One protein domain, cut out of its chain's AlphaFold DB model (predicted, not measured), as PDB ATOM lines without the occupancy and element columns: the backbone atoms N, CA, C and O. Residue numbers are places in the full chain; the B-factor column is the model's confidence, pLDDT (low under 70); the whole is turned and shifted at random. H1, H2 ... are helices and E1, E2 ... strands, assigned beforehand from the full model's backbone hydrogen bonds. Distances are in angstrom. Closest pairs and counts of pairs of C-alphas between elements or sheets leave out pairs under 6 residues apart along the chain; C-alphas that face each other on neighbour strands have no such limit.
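Overview. This is residues 3 to 51 of the 126 residues of an uncharacterized protein of Macrococcus bohemicus (UniProt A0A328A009). Two separate strand hairpins, E1 with E2 and E3 with E4, are joined by one short helix, H1, which sits where the open end of the second hairpin comes in. The strands of the one hairpin are apart from those of the other, and the two turns, at residues 9 to 12 and 43 to 44, lie far from each other, with the C-alphas of Glu 10 and Asp 43, the two farthest apart in the domain, 28.8 A apart. The printed part has 49 residues, with one named helix and four named strands in the order E1, E2, H1, E3, E4; each sheet has two antiparallel strands, and the class is mixed, helices and strands. The whole is compact, with a radius of gyration of the C-alphas of 11.0 A and a rounded outline of 27 by 24 by 22 A.

Along the chain. E1 holds residues 3 to 8 and is 15.5 A long from first to last C-alpha, beginning at C-alpha 3 at (-68.371, 29.715, -88.938). E2 follows with residues 13 to 19, 18.2 A long. H1 holds residues 24 to 32, 12.0 A long, with C-alpha 24 at (-65.457, 17.727, -90.502). E3 holds residues 36 to 42, 18.4 A long. E4 holds residues 45 to 50, 16.7 A long, ending at C-alpha 50 at (-77.502, 15.717, -99.367).

Arrangement. E1 and E2 form a hairpin, antiparallel with 143 degrees between their directions; N 6 and O 15 are 2.9 A apart and N 15 and O 6 are 2.8 A apart, within hydrogen-bond range. The closest C-alphas of E2 and H1 are those of Met 19 and Phe 27, 7.6 A apart. E1 and H1 are near each other, with 5 pairs of C-alphas within 10 A. The closest C-alphas of H1 and E3 are those of Gln 29 and Ile 36, 6.5 A apart. H1 and E4 have 4 pairs of C-alphas within 8 A, the closest being those of Val 32 and Asp 50, 5.8 A apart. E3 and E4 form the second hairpin, antiparallel with 150 degrees between their directions; N 39 and O 47 are 2.9 A apart and N 47 and O 39 are 2.8 A apart, within hydrogen-bond range. E1 and E2 are each apart from E3 and E4. In H1 every O i to N i+4 pair is within hydrogen-bond range.

Size, cuts and confidence. The two C-alphas farthest apart are those of Glu 10 and Asp 43, 28.8 A. The printed part has no cut, and its four links are tight. The mean pLDDT of the printed part is 82.1; residues 42 and 51 are under 70.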
ATOM      1  N   ASN A   3     -66.914  29.800 -88.963       85.75
ATOM      2  CA  ASN A   3     -68.371  29.715 -88.938       85.75
ATOM      3  C   ASN A   3     -68.858  29.320 -90.332       85.75
ATOM      4  O   ASN A   3     -68.306  29.783 -91.334       85.75
ATOM      5  N   ILE A   4     -69.870  28.463 -90.384       89.88
ATOM      6  CA  ILE A   4     -70.596  28.126 -91.609       89.88
ATOM      7  C   ILE A   4     -72.069  28.492 -91.447       89.88
ATOM      8  O   ILE A   4     -72.548  28.681 -90.329       89.88
ATOM      9  N   LEU A   5     -72.786  28.555 -92.566       90.12
ATOM     10  CA  LEU A   5     -74.222  28.800 -92.583       90.12
ATOM     11  C   LEU A   5     -74.961  27.522 -92.971       90.12
ATOM     12  O   LEU A   5     -74.683  26.937 -94.017       90.12
ATOM     13  N   LYS A   6     -75.923  27.119 -92.143       88.44
ATOM     14  CA  LYS A   6     -76.882  26.056 -92.446       88.44
ATOM     15  C   LYS A   6     -78.247  26.675 -92.698       88.44
ATOM     16  O   LYS A   6     -78.740  27.440 -91.877       88.44
ATOM     17  N   TYR A   7     -78.888  26.310 -93.801       85.19
ATOM     18  CA  TYR A   7     -80.301  26.617 -93.997       85.19
ATOM     19  C   TYR A   7     -81.160  25.557 -93.306       85.19
ATOM     20  O   TYR A   7     -81.090  24.373 -93.636       85.19
ATOM     21  N   ASN A   8     -81.970  25.973 -92.337       78.88
ATOM     22  CA  ASN A   8     -82.930  25.104 -91.676       78.88
ATOM     23  C   ASN A   8     -84.251  25.122 -92.455       78.88
ATOM     24  O   ASN A   8     -84.927  26.146 -92.547       78.88
ATOM     25  N   ILE A   9     -84.625  23.975 -93.024       72.38
ATOM     26  CA  ILE A   9     -85.807  23.842 -93.887       72.38
ATOM     27  C   ILE A   9     -87.114  24.013 -93.097       72.38
ATOM     28  O   ILE A   9     -88.089  24.543 -93.634       72.38
ATOM     29  N   GLU A  10     -87.140  23.604 -91.827       74.69
ATOM     30  CA  GLU A  10     -88.333  23.671 -90.975       74.69
ATOM     31  C   GLU A  10     -88.629  25.112 -90.553       74.69
ATOM     32  O   GLU A  10     -89.771  25.567 -90.634       74.69
ATOM     33  N   THR A  11     -87.594  25.854 -90.148       81.31
ATOM     34  CA  THR A  11     -87.728  27.244 -89.678       81.31
ATOM     35  C   THR A  11     -87.581  28.277 -90.795       81.31
ATOM     36  O   THR A  11     -87.963  29.431 -90.605       81.31
ATOM     37  N   ARG A  12     -87.072  27.866 -91.964       70.88
ATOM     38  CA  ARG A  12     -86.774  28.704 -93.138       70.88
ATOM     39  C   ARG A  12     -85.791  29.841 -92.862       70.88
ATOM     40  O   ARG A  12     -85.900  30.910 -93.457       70.88
ATOM     41  N   ASN A  13     -84.825  29.600 -91.982       74.88
ATOM     42  CA  ASN A  13     -83.812  30.577 -91.594       74.88
ATOM     43  C   ASN A  13     -82.396  30.022 -91.768       74.88
ATOM     44  O   ASN A  13     -82.185  28.808 -91.812       74.88
ATOM     45  N   LEU A  14     -81.425  30.934 -91.853       83.75
ATOM     46  CA  LEU A  14     -80.006  30.602 -91.778       83.75
ATOM     47  C   LEU A  14     -79.561  30.574 -90.317       83.75
ATOM     48  O   LEU A  14     -79.805  31.517 -89.564       83.75
ATOM     49  N   GLU A  15     -78.892  29.494 -89.945       88.56
ATOM     50  CA  GLU A  15     -78.289  29.277 -88.637       88.56
ATOM     51  C   GLU A  15     -76.766  29.264 -88.798       88.56
ATOM     52  O   GLU A  15     -76.231  28.605 -89.695       88.56
ATOM     53  N   GLU A  16     -76.059  30.000 -87.939       91.81
ATOM     54  CA  GLU A  16     -74.604  29.901 -87.850       91.81
ATOM     55  C   GLU A  16     -74.217  28.672 -87.033       91.81
ATOM     56  O   GLU A  16     -74.701  28.471 -85.919       91.81
ATOM     57  N   LEU A  17     -73.307  27.873 -87.584       89.06
ATOM     58  CA  LEU A  17     -72.724  26.730 -86.899       89.06
ATOM     59  C   LEU A  17     -71.218  26.914 -86.767       89.06
ATOM     60  O   LEU A  17     -70.538  27.351 -87.703       89.06
ATOM     61  N   GLU A  18     -70.690  26.522 -85.614       91.19
ATOM     62  CA  GLU A  18     -69.254  26.430 -85.410       91.19
ATOM     63  C   GLU A  18     -68.739  25.122 -86.019       91.19
ATOM     64  O   GLU A  18     -69.067  24.032 -85.552       91.19
ATOM     65  N   MET A  19     -67.925  25.224 -87.073       89.94
ATOM     66  CA  MET A  19     -67.334  24.040 -87.687       89.94
ATOM     67  C   MET A  19     -66.125  23.564 -86.864       89.94
ATOM     68  O   MET A  19     -65.186  24.350 -86.640       89.94
ATOM     69  N   PRO A  20     -66.076  22.276 -86.478       89.06
ATOM     70  CA  PRO A  20     -64.947  21.732 -85.741       89.06
ATOM     71  C   PRO A  20     -63.664  21.742 -86.588       89.06
ATOM     72  O   PRO A  20     -63.676  21.745 -87.824       89.06
ATOM     73  N   GLN A  21     -62.509  21.777 -85.915       86.69
ATOM     74  CA  GLN A  21     -61.214  21.698 -86.603       86.69
ATOM     75  C   GLN A  21     -60.916  20.282 -87.120       86.69
ATOM     76  O   GLN A  21     -60.298  20.146 -88.177       86.69
ATOM     77  N   GLU A  22     -61.415  19.261 -86.424       90.25
ATOM     78  CA  GLU A  22     -61.284  17.833 -86.741       90.25
ATOM     79  C   GLU A  22     -62.665  17.230 -87.070       90.25
ATOM     80  O   GLU A  22     -63.683  17.885 -86.864       90.25
ATOM     81  N   ASN A  23     -62.711  16.016 -87.632       87.69
ATOM     82  CA  ASN A  23     -63.952  15.268 -87.930       87.69
ATOM     83  C   ASN A  23     -65.009  16.026 -88.759       87.69
ATOM     84  O   ASN A  23     -66.211  15.824 -88.621       87.69
ATOM     85  N   LYS A  24     -64.565  16.887 -89.681       88.19
ATOM     86  CA  LYS A  24     -65.457  17.727 -90.502       88.19
ATOM     87  C   LYS A  24     -66.454  16.925 -91.338       88.19
ATOM     88  O   LYS A  24     -67.576  17.373 -91.515       88.19
ATOM     89  N   LEU A  25     -66.048  15.758 -91.846       85.44
ATOM     90  CA  LEU A  25     -66.927  14.887 -92.629       85.44
ATOM     91  C   LEU A  25     -68.116  14.397 -91.796       85.44
ATOM     92  O   LEU A  25     -69.251  14.536 -92.235       85.44
ATOM     93  N   GLU A  26     -67.846  13.888 -90.592       87.88
ATOM     94  CA  GLU A  26     -68.874  13.444 -89.646       87.88
ATOM     95  C   GLU A  26     -69.806  14.606 -89.295       87.88
ATOM     96  O   GLU A  26     -71.017  14.494 -89.455       87.88
ATOM     97  N   PHE A  27     -69.238  15.770 -88.968       89.94
ATOM     98  CA  PHE A  27     -70.010  16.986 -88.731       89.94
ATOM     99  C   PHE A  27     -70.935  17.334 -89.914       89.94
ATOM    100  O   PHE A  27     -72.112  17.618 -89.708       89.94
ATOM    101  N   PHE A  28     -70.461  17.282 -91.162       88.81
ATOM    102  CA  PHE A  28     -71.318  17.548 -92.322       88.81
ATOM    103  C   PHE A  28     -72.416  16.492 -92.491       88.81
ATOM    104  O   PHE A  28     -73.569  16.852 -92.726       88.81
ATOM    105  N   GLN A  29     -72.089  15.210 -92.320       83.62
ATOM    106  CA  GLN A  29     -73.047  14.107 -92.422       83.62
ATOM    107  C   GLN A  29     -74.137  14.174 -91.343       83.62
ATOM    108  O   GLN A  29     -75.294  13.884 -91.635       83.62
ATOM    109  N   GLU A  30     -73.815  14.617 -90.127       87.81
ATOM    110  CA  GLU A  30     -74.802  14.844 -89.063       87.81
ATOM    111  C   GLU A  30     -75.770  15.987 -89.398       87.81
ATOM    112  O   GLU A  30     -76.965  15.919 -89.090       87.81
ATOM    113  N   HIS A  31     -75.267  17.050 -90.032       87.19
ATOM    114  CA  HIS A  31     -76.040  18.273 -90.254       87.19
ATOM    115  C   HIS A  31     -76.870  18.262 -91.534       87.19
ATOM    116  O   HIS A  31     -77.951  18.857 -91.540       87.19
ATOM    117  N   VAL A  32     -76.369  17.613 -92.582       81.56
ATOM    118  CA  VAL A  32     -77.004  17.497 -93.900       81.56
ATOM    119  C   VAL A  32     -77.820  16.203 -94.012       81.56
ATOM    120  O   VAL A  32     -78.865  16.214 -94.647       81.56
ATOM    121  N   ARG A  33     -77.433  15.159 -93.256       71.62
ATOM    122  CA  ARG A  33     -78.011  13.801 -93.223       71.62
ATOM    123  C   ARG A  33     -77.793  13.021 -94.525       71.62
ATOM    124  O   ARG A  33     -78.185  13.450 -95.597       71.62
ATOM    125  N   GLY A  34     -77.221  11.822 -94.409       70.44
ATOM    126  CA  GLY A  34     -77.026  10.907 -95.540       70.44
ATOM    127  C   GLY A  34     -75.688  11.084 -96.263       70.44
ATOM    128  O   GLY A  34     -74.692  11.507 -95.669       70.44
ATOM    129  N   LEU A  35     -75.653  10.686 -97.536       75.06
ATOM    130  CA  LEU A  35     -74.507  10.911 -98.415       75.06
ATOM    131  C   LEU A  35     -74.452  12.396 -98.783       75.06
ATOM    132  O   LEU A  35     -75.479  12.998 -99.083       75.06
ATOM    133  N   ILE A  36     -73.259  12.986 -98.710       82.62
ATOM    134  CA  ILE A  36     -73.057  14.415 -98.959       82.62
ATOM    135  C   ILE A  36     -72.454  14.647-100.345       82.62
ATOM    136  O   ILE A  36     -71.546  13.929-100.766       82.62
ATOM    137  N   GLU A  37     -72.903  15.702-101.013       80.62
ATOM    138  CA  GLU A  37     -72.346  16.211-102.263       80.62
ATOM    139  C   GLU A  37     -71.852  17.653-102.070       80.62
ATOM    140  O   GLU A  37     -72.490  18.466-101.397       80.62
ATOM    141  N   PHE A  38     -70.706  17.978-102.676       82.12
ATOM    142  CA  PHE A  38     -70.195  19.346-102.764       82.12
ATOM    143  C   PHE A  38     -70.621  19.969-104.092       82.12
ATOM    144  O   PHE A  38     -70.295  19.452-105.164       82.12
ATOM    145  N   VAL A  39     -71.320  21.099-104.021       75.44
ATOM    146  CA  VAL A  39     -71.829  21.831-105.184       75.44
ATOM    147  C   VAL A  39     -71.387  23.285-105.101       75.44
ATOM    148  O   VAL A  39     -71.762  23.997-104.173       75.44
ATOM    149  N   SER A  40     -70.631  23.756-106.086       75.81
ATOM    150  CA  SER A  40     -70.218  25.161-106.144       75.81
ATOM    151  C   SER A  40     -71.403  26.066-106.505       75.81
ATOM    152  O   SER A  40     -72.047  25.884-107.538       75.81
ATOM    153  N   LEU A  41     -71.695  27.049-105.648       70.69
ATOM    154  CA  LEU A  41     -72.668  28.117-105.904       70.69
ATOM    155  C   LEU A  41     -72.050  29.233-106.761       70.69
ATOM    156  O   LEU A  41     -72.711  29.795-107.633       70.69
ATOM    157  N   THR A  42     -70.781  29.549-106.504       69.62
ATOM    158  CA  THR A  42     -69.946  30.487-107.269       69.62
ATOM    159  C   THR A  42     -68.516  29.949-107.339       69.62
ATOM    160  O   THR A  42     -68.202  28.948-106.698       69.62
ATOM    161  N   ASP A  43     -67.619  30.654-108.032       70.19
ATOM    162  CA  ASP A  43     -66.187  30.312-108.100       70.19
ATOM    163  C   ASP A  43     -65.472  30.306-106.729       70.19
ATOM    164  O   ASP A  43     -64.321  29.884-106.634       70.19
ATOM    165  N   SER A  44     -66.114  30.807-105.667       84.06
ATOM    166  CA  SER A  44     -65.522  30.931-104.329       84.06
ATOM    167  C   SER A  44     -66.408  30.431-103.187       84.06
ATOM    168  O   SER A  44     -66.013  30.553-102.025       84.06
ATOM    169  N   ILE A  45     -67.597  29.896-103.484       75.19
ATOM    170  CA  ILE A  45     -68.555  29.430-102.476       75.19
ATOM    171  C   ILE A  45     -69.031  28.035-102.858       75.19
ATOM    172  O   ILE A  45     -69.716  27.868-103.866       75.19
ATOM    173  N   ASP A  46     -68.741  27.064-101.997       84.06
ATOM    174  CA  ASP A  46     -69.264  25.707-102.097       84.06
ATOM    175  C   ASP A  46     -70.396  25.484-101.094       84.06
ATOM    176  O   ASP A  46     -70.367  25.968 -99.960       84.06
ATOM    177  N   MET A  47     -71.395  24.724-101.523       87.19
ATOM    178  CA  MET A  47     -72.474  24.205-100.697       87.19
ATOM    179  C   MET A  47     -72.243  22.719-100.459       87.19
ATOM    180  O   MET A  47     -71.793  22.003-101.354       87.19
ATOM    181  N   ILE A  48     -72.592  22.259 -99.264       87.12
ATOM    182  CA  ILE A  48     -72.648  20.837 -98.934       87.12
ATOM    183  C   ILE A  48     -74.117  20.496 -98.762       87.12
ATOM    184  O   ILE A  48     -74.796  21.084 -97.918       87.12
ATOM    185  N   VAL A  49     -74.602  19.590 -99.594       80.69
ATOM    186  CA  VAL A  49     -76.007  19.187 -99.656       80.69
ATOM    187  C   VAL A  49     -76.099  17.673 -99.587       80.69
ATOM    188  O   VAL A  49     -75.095  16.984 -99.775       80.69
ATOM    189  N   ASP A  50     -77.273  17.149 -99.253       76.50
ATOM    190  CA  ASP A  50     -77.502  15.717 -99.367       76.50
ATOM    191  C   ASP A  50     -77.551  15.349-100.861       76.50
ATOM    192  O   ASP A  50     -77.921  16.169-101.708       76.50
ATOM    193  N   GLU A  51     -77.119  14.133-101.200       65.25
ATOM    194  CA  GLU A  51     -77.069  13.623-102.583       65.25
ATOM    195  C   GLU A  51     -78.452  13.645-103.271       65.25
ATOM    196  O   GLU A  51     -78.551  13.677-104.497       65.25
TER     197      GLU A  51